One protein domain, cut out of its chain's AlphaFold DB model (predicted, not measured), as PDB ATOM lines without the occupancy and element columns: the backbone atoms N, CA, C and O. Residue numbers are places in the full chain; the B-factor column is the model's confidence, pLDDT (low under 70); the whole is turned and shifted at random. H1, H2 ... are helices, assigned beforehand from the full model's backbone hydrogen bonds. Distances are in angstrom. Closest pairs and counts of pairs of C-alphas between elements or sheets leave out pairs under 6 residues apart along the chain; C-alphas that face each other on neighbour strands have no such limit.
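What this domain is: This is residues 25 to 119 of the 120 residues of an uncharacterized protein of Betaproteobacteria bacterium (UniProt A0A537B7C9). A short helix, H2, sits in the middle of an elongated all-helix body and crosses the long helix H4; H1 packs beside residues 87 to 91 of H4, and H3 folds back from H2. A long loop, residues 64 to 76, makes the far end and returns to H4, while H5 and H6 follow as a looser last part near H4, H2 and H1. The printed part has 95 residues, with six named helices in the order H1 to H6 and no named strand. It is compact, with a radius of gyration of the C-alphas of 13.2 A and spans of 41 by 26 by 23 A.

How they stand to each other: H4, residues 77 to 93, touches H2, residues 47 to 52, at a steep tilt of 66 degrees, opposite ways; their closest C-alphas, of Cys 47 and Cys 83, are 4.9 A apart. H2 is the hub, touching three helices. H1, residues 30 to 37, touches H2 about perpendicular at 82 degrees, closest at the C-alphas of Ile 37 and Ala 48, 5.1 A. With its residues 87 to 91 alone, H4 touches H1, closest at the C-alphas of Trp 36 and Ala 91, 6.3 A, at a shallow tilt of 34 degrees, only just short of steep, opposite ways. H3, residues 54 to 63, and H2 touch only at the corner, closest at the C-alphas of Ala 49 and Phe 57, 5.2 A. The helix packing is mostly crossed, but only just: of 3 touching pairs with a tilt, 1 is shallow. H6, residues 108 to 117, is close to H2 but not clearly touching, with the C-alphas of Tyr 52 and Arg 111 closest at 6.3 A. H5, residues 102 to 105, is likewise close to H4 but not clearly touching, closest at the C-alphas of Val 84 and Arg 102, 6.8 A. Every O i to N i+4 pair is within hydrogen-bond range in H1, H2, H3, H4 and H6; H5 is too short for one.

Where its parts are: From first to last C-alpha H4 measures 24.4 A, H6 14.1 A, H3 14.0 A and H1 10.6 A. C-alpha 30, where H1 begins, is at (128.722, 126.338, 124.320), and C-alpha 117, where H6 ends, at (135.425, 125.914, 129.032).

The domain as a whole: The two C-alphas farthest apart, of Ala 27 and Ser 67, are 41.1 A apart. The printed part has no cut; the link from H3 to H4, 13 residues, is long. Mean pLDDT of the printed part is 93.2, and no printed residue is under 70.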
ATOM      1  N   LEU A  25     133.696 131.690 116.486       94.44
ATOM      2  CA  LEU A  25     133.998 130.918 117.692       94.44
ATOM      3  C   LEU A  25     133.527 131.618 118.965       94.44
ATOM      4  O   LEU A  25     133.275 130.961 119.973       94.44
ATOM      5  N   VAL A  26     133.414 132.945 118.938       93.19
ATOM      6  CA  VAL A  26     132.853 133.722 120.048       93.19
ATOM      7  C   VAL A  26     131.327 133.632 120.025       93.19
ATOM      8  O   VAL A  26     130.720 133.486 121.079       93.19
ATOM      9  N   ALA A  27     130.719 133.637 118.837       90.75
ATOM     10  CA  ALA A  27     129.267 133.539 118.664       90.75
ATOM     11  C   ALA A  27     128.707 132.102 118.756       90.75
ATOM     12  O   ALA A  27     127.508 131.927 118.955       90.75
ATOM     13  N   ALA A  28     129.550 131.072 118.616       93.06
ATOM     14  CA  ALA A  28     129.140 129.669 118.696       93.06
ATOM     15  C   ALA A  28     128.428 129.351 120.022       93.06
ATOM     16  O   ALA A  28     128.753 129.929 121.063       93.06
ATOM     17  N   SER A  29     127.508 128.384 120.023       94.12
ATOM     18  CA  SER A  29     126.937 127.868 121.278       94.12
ATOM     19  C   SER A  29     128.002 127.162 122.128       94.12
ATOM     20  O   SER A  29     129.018 126.699 121.608       94.12
ATOM     21  N   ASP A  30     127.773 127.032 123.437       93.44
ATOM     22  CA  ASP A  30     128.722 126.338 124.320       93.44
ATOM     23  C   ASP A  30     128.915 124.868 123.939       93.44
ATOM     24  O   ASP A  30     130.031 124.359 124.020       93.44
ATOM     25  N   GLY A  31     127.858 124.200 123.468       94.31
ATOM     26  CA  GLY A  31     127.942 122.829 122.964       94.31
ATOM     27  C   GLY A  31     128.862 122.719 121.749       94.31
ATOM     28  O   GLY A  31     129.772 121.892 121.739       94.31
ATOM     29  N   GLN A  32     128.692 123.607 120.764       95.06
ATOM     30  CA  GLN A  32     129.564 123.651 119.587       95.06
ATOM     31  C   GLN A  32     131.002 123.996 119.964       95.06
ATOM     32  O   GLN A  32     131.933 123.351 119.495       95.06
ATOM     33  N   PHE A  33     131.202 124.983 120.839       95.62
ATOM     34  CA  PHE A  33     132.543 125.377 121.256       95.62
ATOM     35  C   PHE A  33     133.259 124.250 122.015       95.62
ATOM     36  O   PHE A  33     134.439 124.010 121.768       95.62
ATOM     37  N   LYS A  34     132.555 123.503 122.876       94.81
ATOM     38  CA  LYS A  34     133.108 122.316 123.551       94.81
ATOM     39  C   LYS A  34     133.507 121.228 122.550       94.81
ATOM     40  O   LYS A  34     134.656 120.799 122.555       94.81
ATOM     41  N   GLN A  35     132.615 120.868 121.629       94.81
ATOM     42  CA  GLN A  35     132.914 119.889 120.571       94.81
ATOM     43  C   GLN A  35     134.079 120.321 119.666       94.81
ATOM     44  O   GLN A  35     134.825 119.490 119.140       94.81
ATOM     45  N   TRP A  36     134.244 121.631 119.477       95.75
ATOM     46  CA  TRP A  36     135.323 122.207 118.687       95.75
ATOM     47  C   TRP A  36     136.700 122.066 119.352       95.75
ATOM     48  O   TRP A  36     137.672 121.743 118.669       95.75
ATOM     49  N   ILE A  37     136.796 122.296 120.667       95.69
ATOM     50  CA  ILE A  37     138.070 122.230 121.409       95.69
ATOM     51  C   ILE A  37     138.468 120.806 121.814       95.69
ATOM     52  O   ILE A  37     139.626 120.564 122.177       95.69
ATOM     53  N   GLU A  38     137.527 119.868 121.785       93.69
ATOM     54  CA  GLU A  38     137.779 118.468 122.108       93.69
ATOM     55  C   GLU A  38     138.742 117.803 121.109       93.69
ATOM     56  O   GLU A  38     138.784 118.159 119.925       93.69
ATOM     57  N   PRO A  39     139.527 116.802 121.555       92.75
ATOM     58  CA  PRO A  39     140.288 115.961 120.644       92.75
ATOM     59  C   PRO A  39     139.410 115.362 119.539       92.75
ATOM     60  O   PRO A  39     138.203 115.177 119.685       92.75
ATOM     61  N   LYS A  40     140.010 115.022 118.395       90.12
ATOM     62  CA  LYS A  40     139.288 114.365 117.287       90.12
ATOM     63  C   LYS A  40     138.758 112.994 117.659       90.12
ATOM     64  O   LYS A  40     137.728 112.568 117.151       90.12
ATOM     65  N   ASN A  41     139.496 112.304 118.505       90.38
ATOM     66  CA  ASN A  41     139.169 110.998 119.040       90.38
ATOM     67  C   ASN A  41     140.051 110.721 120.265       90.38
ATOM     68  O   ASN A  41     140.969 111.487 120.574       90.38
ATOM     69  N   ALA A  42     139.810 109.581 120.911       88.38
ATOM     70  CA  ALA A  42     140.549 109.121 122.086       88.38
ATOM     71  C   ALA A  42     142.062 108.910 121.855       88.38
ATOM     72  O   ALA A  42     142.818 108.812 122.816       88.38
ATOM     73  N   PHE A  43     142.514 108.861 120.599       90.06
ATOM     74  CA  PHE A  43     143.905 108.611 120.212       90.06
ATOM     75  C   PHE A  43     144.598 109.860 119.654       90.06
ATOM     76  O   PHE A  43     145.605 109.762 118.952       90.06
ATOM     77  N   SER A  44     144.055 111.043 119.940       91.50
ATOM     78  CA  SER A  44     144.593 112.323 119.478       91.50
ATOM     79  C   SER A  44     144.728 113.304 120.637       91.50
ATOM     80  O   SER A  44     143.919 113.303 121.561       91.50
ATOM     81  N   ALA A  45     145.756 114.150 120.588       94.12
ATOM     82  CA  ALA A  45     145.839 115.318 121.456       94.12
ATOM     83  C   ALA A  45     144.899 116.420 120.936       94.12
ATOM     84  O   ALA A  45     144.615 116.487 119.738       94.12
ATOM     85  N   SER A  46     144.421 117.299 121.818       95.69
ATOM     86  CA  SER A  46     143.553 118.413 121.422       95.69
ATOM     87  C   SER A  46     144.334 119.459 120.627       95.69
ATOM     88  O   SER A  46     145.251 120.096 121.144       95.69
ATOM     89  N   CYS A  47     143.925 119.715 119.386       96.81
ATOM     90  CA  CYS A  47     144.521 120.788 118.598       96.81
ATOM     91  C   CYS A  47     144.248 122.187 119.165       96.81
ATOM     92  O   CYS A  47     145.080 123.077 119.000       96.81
ATOM     93  N   ALA A  48     143.150 122.384 119.905       96.75
ATOM     94  CA  ALA A  48     142.942 123.621 120.655       96.75
ATOM     95  C   ALA A  48     143.990 123.775 121.773       96.75
ATOM     96  O   ALA A  48     144.563 124.852 121.934       96.75
ATOM     97  N   ALA A  49     144.340 122.689 122.475       96.50
ATOM     98  CA  ALA A  49     145.432 122.717 123.451       96.50
ATOM     99  C   ALA A  49     146.784 123.048 122.793       96.50
ATOM    100  O   ALA A  49     147.573 123.784 123.375       96.50
ATOM    101  N   ALA A  50     147.046 122.602 121.559       96.75
ATOM    102  CA  ALA A  50     148.277 122.960 120.843       96.75
ATOM    103  C   ALA A  50     148.459 124.484 120.691       96.75
ATOM    104  O   ALA A  50     149.589 124.979 120.698       96.75
ATOM    105  N   LEU A  51     147.349 125.222 120.553       95.69
ATOM    106  CA  LEU A  51     147.338 126.674 120.360       95.69
ATOM    107  C   LEU A  51     147.243 127.462 121.671       95.69
ATOM    108  O   LEU A  51     147.854 128.527 121.788       95.69
ATOM    109  N   TYR A  52     146.473 126.970 122.642       96.50
ATOM    110  CA  TYR A  52     146.116 127.735 123.844       96.50
ATOM    111  C   TYR A  52     146.758 127.215 125.127       96.50
ATOM    112  O   TYR A  52     146.929 127.980 126.072       96.50
ATOM    113  N   GLU A  53     147.142 125.939 125.163       96.31
ATOM    114  CA  GLU A  53     147.715 125.284 126.341       96.31
ATOM    115  C   GLU A  53     148.811 124.274 125.935       96.31
ATOM    116  O   GLU A  53     148.643 123.060 126.094       96.31
ATOM    117  N   PRO A  54     149.954 124.740 125.387       95.62
ATOM    118  CA  PRO A  54     150.946 123.861 124.758       95.62
ATOM    119  C   PRO A  54     151.486 122.757 125.677       95.62
ATOM    120  O   PRO A  54     151.767 121.654 125.216       95.62
ATOM    121  N   ALA A  55     151.592 123.019 126.983       96.00
ATOM    122  CA  ALA A  55     152.019 122.024 127.968       96.00
ATOM    123  C   ALA A  55     151.030 120.847 128.080       96.00
ATOM    124  O   ALA A  55     151.445 119.685 128.167       96.00
ATOM    125  N   LEU A  56     149.722 121.126 128.018       95.12
ATOM    126  CA  LEU A  56     148.691 120.093 128.000       95.12
ATOM    127  C   LEU A  56     148.773 119.273 126.713       95.12
ATOM    128  O   LEU A  56     148.734 118.045 126.776       95.12
ATOM    129  N   PHE A  57     148.946 119.929 125.561       96.69
ATOM    130  CA  PHE A  57     149.131 119.219 124.295       96.69
ATOM    131  C   PHE A  57     150.328 118.271 124.346       96.69
ATOM    132  O   PHE A  57     150.191 117.108 123.982       96.69
ATOM    133  N   VAL A  58     151.487 118.739 124.820       96.81
ATOM    134  CA  VAL A  58     152.696 117.909 124.942       96.81
ATOM    135  C   VAL A  58     152.435 116.703 125.843       96.81
ATOM    136  O   VAL A  58     152.810 115.585 125.496       96.81
ATOM    137  N   THR A  59     151.735 116.906 126.962       95.81
ATOM    138  CA  THR A  59     151.368 115.827 127.889       95.81
ATOM    139  C   THR A  59     150.466 114.791 127.216       95.81
ATOM    140  O   THR A  59     150.771 113.600 127.247       95.81
ATOM    141  N   GLN A  60     149.394 115.234 126.551       94.69
ATOM    142  CA  GLN A  60     148.473 114.358 125.820       94.69
ATOM    143  C   GLN A  60     149.187 113.616 124.688       94.69
ATOM    144  O   GLN A  60     149.099 112.396 124.590       94.69
ATOM    145  N   TYR A  61     149.938 114.341 123.859       95.19
ATOM    146  CA  TYR A  61     150.664 113.782 122.725       95.19
ATOM    147  C   TYR A  61     151.665 112.719 123.180       95.19
ATOM    148  O   TYR A  61     151.687 111.627 122.623       95.19
ATOM    149  N   ASN A  62     152.451 113.000 124.222       95.88
ATOM    150  CA  ASN A  62     153.432 112.055 124.752       95.88
ATOM    151  C   ASN A  62     152.787 110.861 125.460       95.88
ATOM    152  O   ASN A  62     153.359 109.772 125.423       95.88
ATOM    153  N   GLY A  63     151.617 111.046 126.081       93.75
ATOM    154  CA  GLY A  63     150.827 109.957 126.665       93.75
ATOM    155  C   GLY A  63     150.341 108.945 125.624       93.75
ATOM    156  O   GLY A  63     150.170 107.773 125.940       93.75
ATOM    157  N   LEU A  64     150.203 109.372 124.365       93.06
ATOM    158  CA  LEU A  64     149.842 108.519 123.229       93.06
ATOM    159  C   LEU A  64     151.053 107.821 122.578       93.06
ATOM    160  O   LEU A  64     150.887 107.099 121.592       93.06
ATOM    161  N   LYS A  65     152.282 108.043 123.067       91.56
ATOM    162  CA  LYS A  65     153.507 107.464 122.492       91.56
ATOM    163  C   LYS A  65     154.084 106.375 123.384       91.56
ATOM    164  O   LYS A  65     154.429 106.612 124.537       91.56
ATOM    165  N   PHE A  66     154.295 105.203 122.789       84.56
ATOM    166  CA  PHE A  66     154.916 104.061 123.460       84.56
ATOM    167  C   PHE A  66     156.444 104.179 123.576       84.56
ATOM    168  O   PHE A  66     157.021 103.657 124.524       84.56
ATOM    169  N   SER A  67     157.110 104.883 122.650       85.44
ATOM    170  CA  SER A  67     158.571 105.046 122.645       85.44
ATOM    171  C   SER A  67     159.009 106.475 122.976       85.44
ATOM    172  O   SER A  67     158.331 107.448 122.640       85.44
ATOM    173  N   ALA A  68     160.180 106.606 123.608       79.44
ATOM    174  CA  ALA A  68     160.774 107.903 123.935       79.44
ATOM    175  C   ALA A  68     161.119 108.723 122.681       79.44
ATOM    176  O   ALA A  68     160.904 109.929 122.671       79.44
ATOM    177  N   SER A  69     161.564 108.070 121.602       87.06
ATOM    178  CA  SER A  69     161.893 108.715 120.321       87.06
ATOM    179  C   SER A  69     160.697 109.409 119.660       87.06
ATOM    180  O   SER A  69     160.882 110.287 118.826       87.06
ATOM    181  N   GLY A  70     159.471 109.012 120.013       87.25
ATOM    182  CA  GLY A  70     158.249 109.636 119.513       87.25
ATOM    183  C   GLY A  70     157.752 110.815 120.350       87.25
ATOM    184  O   GLY A  70     156.776 111.448 119.943       87.25
ATOM    185  N   LYS A  71     158.364 111.085 121.511       94.12
ATOM    186  CA  LYS A  71     157.944 112.147 122.432       94.12
ATOM    187  C   LYS A  71     158.513 113.500 122.014       94.12
ATOM    188  O   LYS A  71     159.594 113.592 121.444       94.12
ATOM    189  N   ILE A  72     157.776 114.554 122.338       95.38
ATOM    190  CA  ILE A  72     158.142 115.947 122.072       95.38
ATOM    191  C   ILE A  72     158.341 116.701 123.388       95.38
ATOM    192  O   ILE A  72     157.707 116.386 124.395       95.38
ATOM    193  N   SER A  73     159.205 117.711 123.382       94.94
ATOM    194  CA  SER A  73     159.377 118.648 124.501       94.94
ATOM    195  C   SER A  73     158.547 119.923 124.333       94.94
ATOM    196  O   SER A  73     158.239 120.596 125.313       94.94
ATOM    197  N   SER A  74     158.160 120.251 123.101       96.62
ATOM    198  CA  SER A  74     157.378 121.433 122.757       96.62
ATOM    199  C   SER A  74     156.540 121.192 121.502       96.62
ATOM    200  O   SER A  74     156.786 120.256 120.739       96.62
ATOM    201  N   VAL A  75     155.528 122.039 121.297       96.50
ATOM    202  CA  VAL A  75     154.700 122.023 120.084       96.50
ATOM    203  C   VAL A  75     155.454 122.723 118.959       96.50
ATOM    204  O   VAL A  75     155.770 123.909 119.076       96.50
ATOM    205  N   SER A  76     155.717 122.015 117.862       96.25
ATOM    206  CA  SER A  76     156.384 122.589 116.692       96.25
ATOM    207  C   SER A  76     155.454 123.503 115.886       96.25
ATOM    208  O   SER A  76     154.229 123.355 115.905       96.25
ATOM    209  N   GLU A  77     156.017 124.430 115.109       94.94
ATOM    210  CA  GLU A  77     155.226 125.301 114.222       94.94
ATOM    211  C   GLU A  77     154.460 124.516 113.149       94.94
ATOM    212  O   GLU A  77     153.340 124.877 112.774       94.94
ATOM    213  N   GLN A  78     155.018 123.387 112.702       94.88
ATOM    214  CA  GLN A  78     154.331 122.477 111.791       94.88
ATOM    215  C   GLN A  78     153.100 121.846 112.459       94.88
ATOM    216  O   GLN A  78     152.031 121.807 111.852       94.88
ATOM    217  N   GLN A  79     153.216 121.416 113.722       94.50
ATOM    218  CA  GLN A  79     152.085 120.888 114.490       94.50
ATOM    219  C   GLN A  79     151.010 121.957 114.708       94.50
ATOM    220  O   GLN A  79     149.832 121.685 114.484       94.50
ATOM    221  N   LYS A  80     151.397 123.188 115.067       95.19
ATOM    222  CA  LYS A  80     150.448 124.306 115.209       95.19
ATOM    223  C   LYS A  80     149.717 124.596 113.904       95.19
ATOM    224  O   LYS A  80     148.509 124.802 113.916       95.19
ATOM    225  N   THR A  81     150.431 124.596 112.780       95.69
ATOM    226  CA  THR A  81     149.834 124.845 111.460       95.69
ATOM    227  C   THR A  81     148.855 123.744 111.072       95.69
ATOM    228  O   THR A  81     147.737 124.058 110.671       95.69
ATOM    229  N   GLY A  82     149.216 122.474 111.285       96.12
ATOM    230  CA  GLY A  82     148.289 121.356 111.097       96.12
ATOM    231  C   GLY A  82     147.047 121.474 111.984       96.12
ATOM    232  O   GLY A  82     145.929 121.282 111.513       96.12
ATOM    233  N   CYS A  83     147.227 121.884 113.242       96.62
ATOM    234  CA  CYS A  83     146.118 122.095 114.165       96.62
ATOM    235  C   CYS A  83     145.214 123.275 113.796       96.62
ATOM    236  O   CYS A  83     144.005 123.178 113.979       96.62
ATOM    237  N   VAL A  84     145.757 124.356 113.231       96.19
ATOM    238  CA  VAL A  84     144.946 125.449 112.672       96.19
ATOM    239  C   VAL A  84     144.032 124.914 111.570       96.19
ATOM    240  O   VAL A  84     142.824 125.131 111.637       96.19
ATOM    241  N   SER A  85     144.577 124.160 110.613       95.38
ATOM    242  CA  SER A  85     143.780 123.571 109.531       95.38
ATOM    243  C   SER A  85     142.721 122.596 110.053       95.38
ATOM    244  O   SER A  85     141.573 122.648 109.607       95.38
ATOM    245  N   GLU A  86     143.061 121.751 111.033       95.38
ATOM    246  CA  GLU A  86     142.090 120.841 111.654       95.38
ATOM    247  C   GLU A  86     140.943 121.609 112.322       95.38
ATOM    248  O   GLU A  86     139.776 121.283 112.113       95.38
ATOM    249  N   LEU A  87     141.254 122.639 113.110       95.94
ATOM    250  CA  LEU A  87     140.245 123.415 113.828       95.94
ATOM    251  C   LEU A  87     139.337 124.206 112.875       95.94
ATOM    252  O   LEU A  87     138.137 124.308 113.135       95.94
ATOM    253  N   GLN A  88     139.870 124.720 111.762       95.19
ATOM    254  CA  GLN A  88     139.070 125.354 110.704       95.19
ATOM    255  C   GLN A  88     138.105 124.356 110.053       95.19
ATOM    256  O   GLN A  88     136.910 124.635 109.911       95.19
ATOM    257  N   GLN A  89     138.600 123.165 109.706       94.06
ATOM    258  CA  GLN A  89     137.774 122.104 109.137       94.06
ATOM    259  C   GLN A  89     136.689 121.655 110.123       94.06
ATOM    260  O   GLN A  89     135.524 121.516 109.749       94.06
ATOM    261  N   ARG A  90     137.051 121.464 111.396       93.88
ATOM    262  CA  ARG A  90     136.119 121.030 112.438       93.88
ATOM    263  C   ARG A  90     135.014 122.045 112.679       93.88
ATOM    264  O   ARG A  90     133.865 121.636 112.788       93.88
ATOM    265  N   ALA A  91     135.337 123.340 112.730       94.25
ATOM    266  CA  ALA A  91     134.338 124.398 112.881       94.25
ATOM    267  C   ALA A  91     133.233 124.278 111.816       94.25
ATOM    268  O   ALA A  91     132.051 124.326 112.146       94.25
ATOM    269  N   SER A  92     133.620 123.991 110.569       91.56
ATOM    270  CA  SER A  92     132.673 123.765 109.471       91.56
ATOM    271  C   SER A  92     131.823 122.503 109.679       91.56
ATOM    272  O   SER A  92     130.620 122.522 109.439       91.56
ATOM    273  N   GLN A  93     132.424 121.406 110.157       92.75
ATOM    274  CA  GLN A  93     131.734 120.122 110.365       92.75
ATOM    275  C   GLN A  93     130.664 120.169 111.459       92.75
ATOM    276  O   GLN A  93     129.641 119.502 111.344       92.75
ATOM    277  N   ILE A  94     130.893 120.951 112.512       92.56
ATOM    278  CA  ILE A  94     129.974 121.077 113.657       92.56
ATOM    279  C   ILE A  94     129.025 122.284 113.526       92.56
ATOM    280  O   ILE A  94     128.332 122.657 114.476       92.56
ATOM    281  N   GLY A  95     129.008 122.925 112.353       91.31
ATOM    282  CA  GLY A  95     128.084 124.013 112.039       91.31
ATOM    283  C   GLY A  95     128.386 125.338 112.744       91.31
ATOM    284  O   GLY A  95     127.465 126.122 112.967       91.31
ATOM    285  N   ILE A  96     129.645 125.611 113.107       90.94
ATOM    286  CA  ILE A  96     130.058 126.977 113.458       90.94
ATOM    287  C   ILE A  96     130.104 127.768 112.148       90.94
ATOM    288  O   ILE A  96     130.969 127.542 111.304       90.94
ATOM    289  N   GLY A  97     129.110 128.637 111.955       79.19
ATOM    290  CA  GLY A  97     128.892 129.350 110.696       79.19
ATOM    291  C   GLY A  97     129.990 130.359 110.356       79.19
ATOM    292  O   GLY A  97     130.635 130.913 111.235       79.19
ATOM    293  N   GLY A  98     130.166 130.652 109.068       77.31
ATOM    294  CA  GLY A  98     131.178 131.596 108.587       77.31
ATOM    295  C   GLY A  98     132.537 130.949 108.296       77.31
ATOM    296  O   GLY A  98     132.834 129.833 108.712       77.31
ATOM    297  N   SER A  99     133.370 131.653 107.526       83.00
ATOM    298  CA  SER A  99     134.724 131.189 107.212       83.00
ATOM    299  C   SER A  99     135.649 131.466 108.397       83.00
ATOM    300  O   SER A  99     135.911 132.620 108.747       83.00
ATOM    301  N   LEU A 100     136.129 130.406 109.052       90.56
ATOM    302  CA  LEU A 100     137.081 130.540 110.147       90.56
ATOM    303  C   LEU A 100     138.475 130.858 109.592       90.56
ATOM    304  O   LEU A 100     139.090 130.015 108.940       90.56
ATOM    305  N   THR A 101     139.010 132.041 109.884       91.75
ATOM    306  CA  THR A 101     140.375 132.412 109.504       91.75
ATOM    307  C   THR A 101     141.367 132.103 110.621       91.75
ATOM    308  O   THR A 101     140.983 131.839 111.766       91.75
ATOM    309  N   ARG A 102     142.666 132.149 110.302       92.12
ATOM    310  CA  ARG A 102     143.730 131.958 111.293       92.12
ATOM    311  C   ARG A 102     143.636 133.003 112.405       92.12
ATOM    312  O   ARG A 102     143.782 132.669 113.573       92.12
ATOM    313  N   GLU A 103     143.333 134.244 112.058       92.56
ATOM    314  CA  GLU A 103     143.220 135.370 112.986       92.56
ATOM    315  C   GLU A 103     142.092 135.147 114.000       92.56
ATOM    316  O   GLU A 103     142.266 135.450 115.178       92.56
ATOM    317  N   HIS A 104     140.976 134.536 113.581       94.62
ATOM    318  CA  HIS A 104     139.883 134.183 114.489       94.62
ATOM    319  C   HIS A 104     140.315 133.186 115.571       94.62
ATOM    320  O   HIS A 104     139.882 133.309 116.716       94.62
ATOM    321  N   LEU A 105     141.185 132.225 115.240       94.50
ATOM    322  CA  LEU A 105     141.726 131.273 116.216       94.50
ATOM    323  C   LEU A 105     142.637 131.954 117.240       94.50
ATOM    324  O   LEU A 105     142.658 131.548 118.396       94.50
ATOM    325  N   PHE A 106     143.401 132.968 116.841       94.12
ATOM    326  CA  PHE A 106     144.331 133.662 117.740       94.12
ATOM    327  C   PHE A 106     143.708 134.867 118.459       94.12
ATOM    328  O   PHE A 106     144.411 135.568 119.181       94.12
ATOM    329  N   ASP A 107     142.401 135.093 118.308       94.19
ATOM    330  CA  ASP A 107     141.662 136.120 119.043       94.19
ATOM    331  C   ASP A 107     141.685 135.828 120.555       94.19
ATOM    332  O   ASP A 107     141.330 134.735 121.010       94.19
ATOM    333  N   ASP A 108     142.062 136.828 121.356       94.75
ATOM    334  CA  ASP A 108     142.131 136.704 122.813       94.75
ATOM    335  C   ASP A 108     140.793 136.288 123.439       94.75
ATOM    336  O   ASP A 108     140.779 135.552 124.428       94.75
ATOM    337  N   ARG A 109     139.659 136.684 122.847       95.44
ATOM    338  CA  ARG A 109     138.324 136.287 123.327       95.44
ATOM    339  C   ARG A 109     138.102 134.781 123.196       95.44
ATOM    340  O   ARG A 109     137.509 134.163 124.077       95.44
ATOM    341  N   VAL A 110     138.619 134.172 122.129       95.81
ATOM    342  CA  VAL A 110     138.552 132.718 121.917       95.81
ATOM    343  C   VAL A 110     139.437 131.995 122.925       95.81
ATOM    344  O   VAL A 110     139.005 131.010 123.524       95.81
ATOM    345  N   ARG A 111     140.639 132.524 123.196       95.94
ATOM    346  CA  ARG A 111     141.525 131.995 124.245       95.94
ATOM    347  C   ARG A 111     140.880 132.070 125.633       95.94
ATOM    348  O   ARG A 111     140.946 131.101 126.389       95.94
ATOM    349  N   GLN A 112     140.242 133.190 125.970       95.31
ATOM    350  CA  GLN A 112     139.508 133.346 127.230       95.31
ATOM    351  C   GLN A 112     138.361 132.338 127.335       95.31
ATOM    352  O   GLN A 112     138.208 131.687 128.371       95.31
ATOM    353  N   ARG A 113     137.601 132.150 126.251       95.12
ATOM    354  CA  ARG A 113     136.525 131.157 126.196       95.12
ATOM    355  C   ARG A 113     137.044 129.727 126.358       95.12
ATOM    356  O   ARG A 113     136.454 128.966 127.118       95.12
ATOM    357  N   TYR A 114     138.166 129.374 125.723       96.56
ATOM    358  CA  TYR A 114     138.848 128.090 125.942       96.56
ATOM    359  C   TYR A 114     139.198 127.891 127.423       96.56
ATOM    360  O   TYR A 114     138.849 126.867 128.009       96.56
ATOM    361  N   ALA A 115     139.819 128.891 128.055       95.00
ATOM    362  CA  ALA A 115     140.187 128.813 129.466       95.00
ATOM    363  C   ALA A 115     138.965 128.660 130.391       95.00
ATOM    364  O   ALA A 115     139.039 127.937 131.383       95.00
ATOM    365  N   ALA A 116     137.841 129.306 130.068       93.88
ATOM    366  CA  ALA A 116     136.584 129.143 130.797       93.88
ATOM    367  C   ALA A 116     135.986 127.739 130.601       93.88
ATOM    368  O   ALA A 116     135.622 127.088 131.578       93.88
ATOM    369  N   ALA A 117     135.959 127.235 129.363       91.94
ATOM    370  CA  ALA A 117     135.425 125.914 129.032       91.94
ATOM    371  C   ALA A 117     136.198 124.757 129.691       91.94
ATOM    372  O   ALA A 117     135.629 123.693 129.905       91.94
ATOM    373  N   ARG A 118     137.479 124.960 130.033       88.19
ATOM    374  CA  ARG A 118     138.324 123.975 130.735       88.19
ATOM    375  C   ARG A 118     138.107 123.925 132.252       88.19
ATOM    376  O   ARG A 118     138.547 122.962 132.871       88.19
ATOM    377  N   LYS A 119     137.497 124.954 132.848       81.94
ATOM    378  CA  LYS A 119     137.261 125.055 134.302       81.94
ATOM    379  C   LYS A 119     135.890 124.529 134.745       81.94
ATOM    380  O   LYS A 119     135.658 124.464 135.949       81.94
TER     381      LYS A 119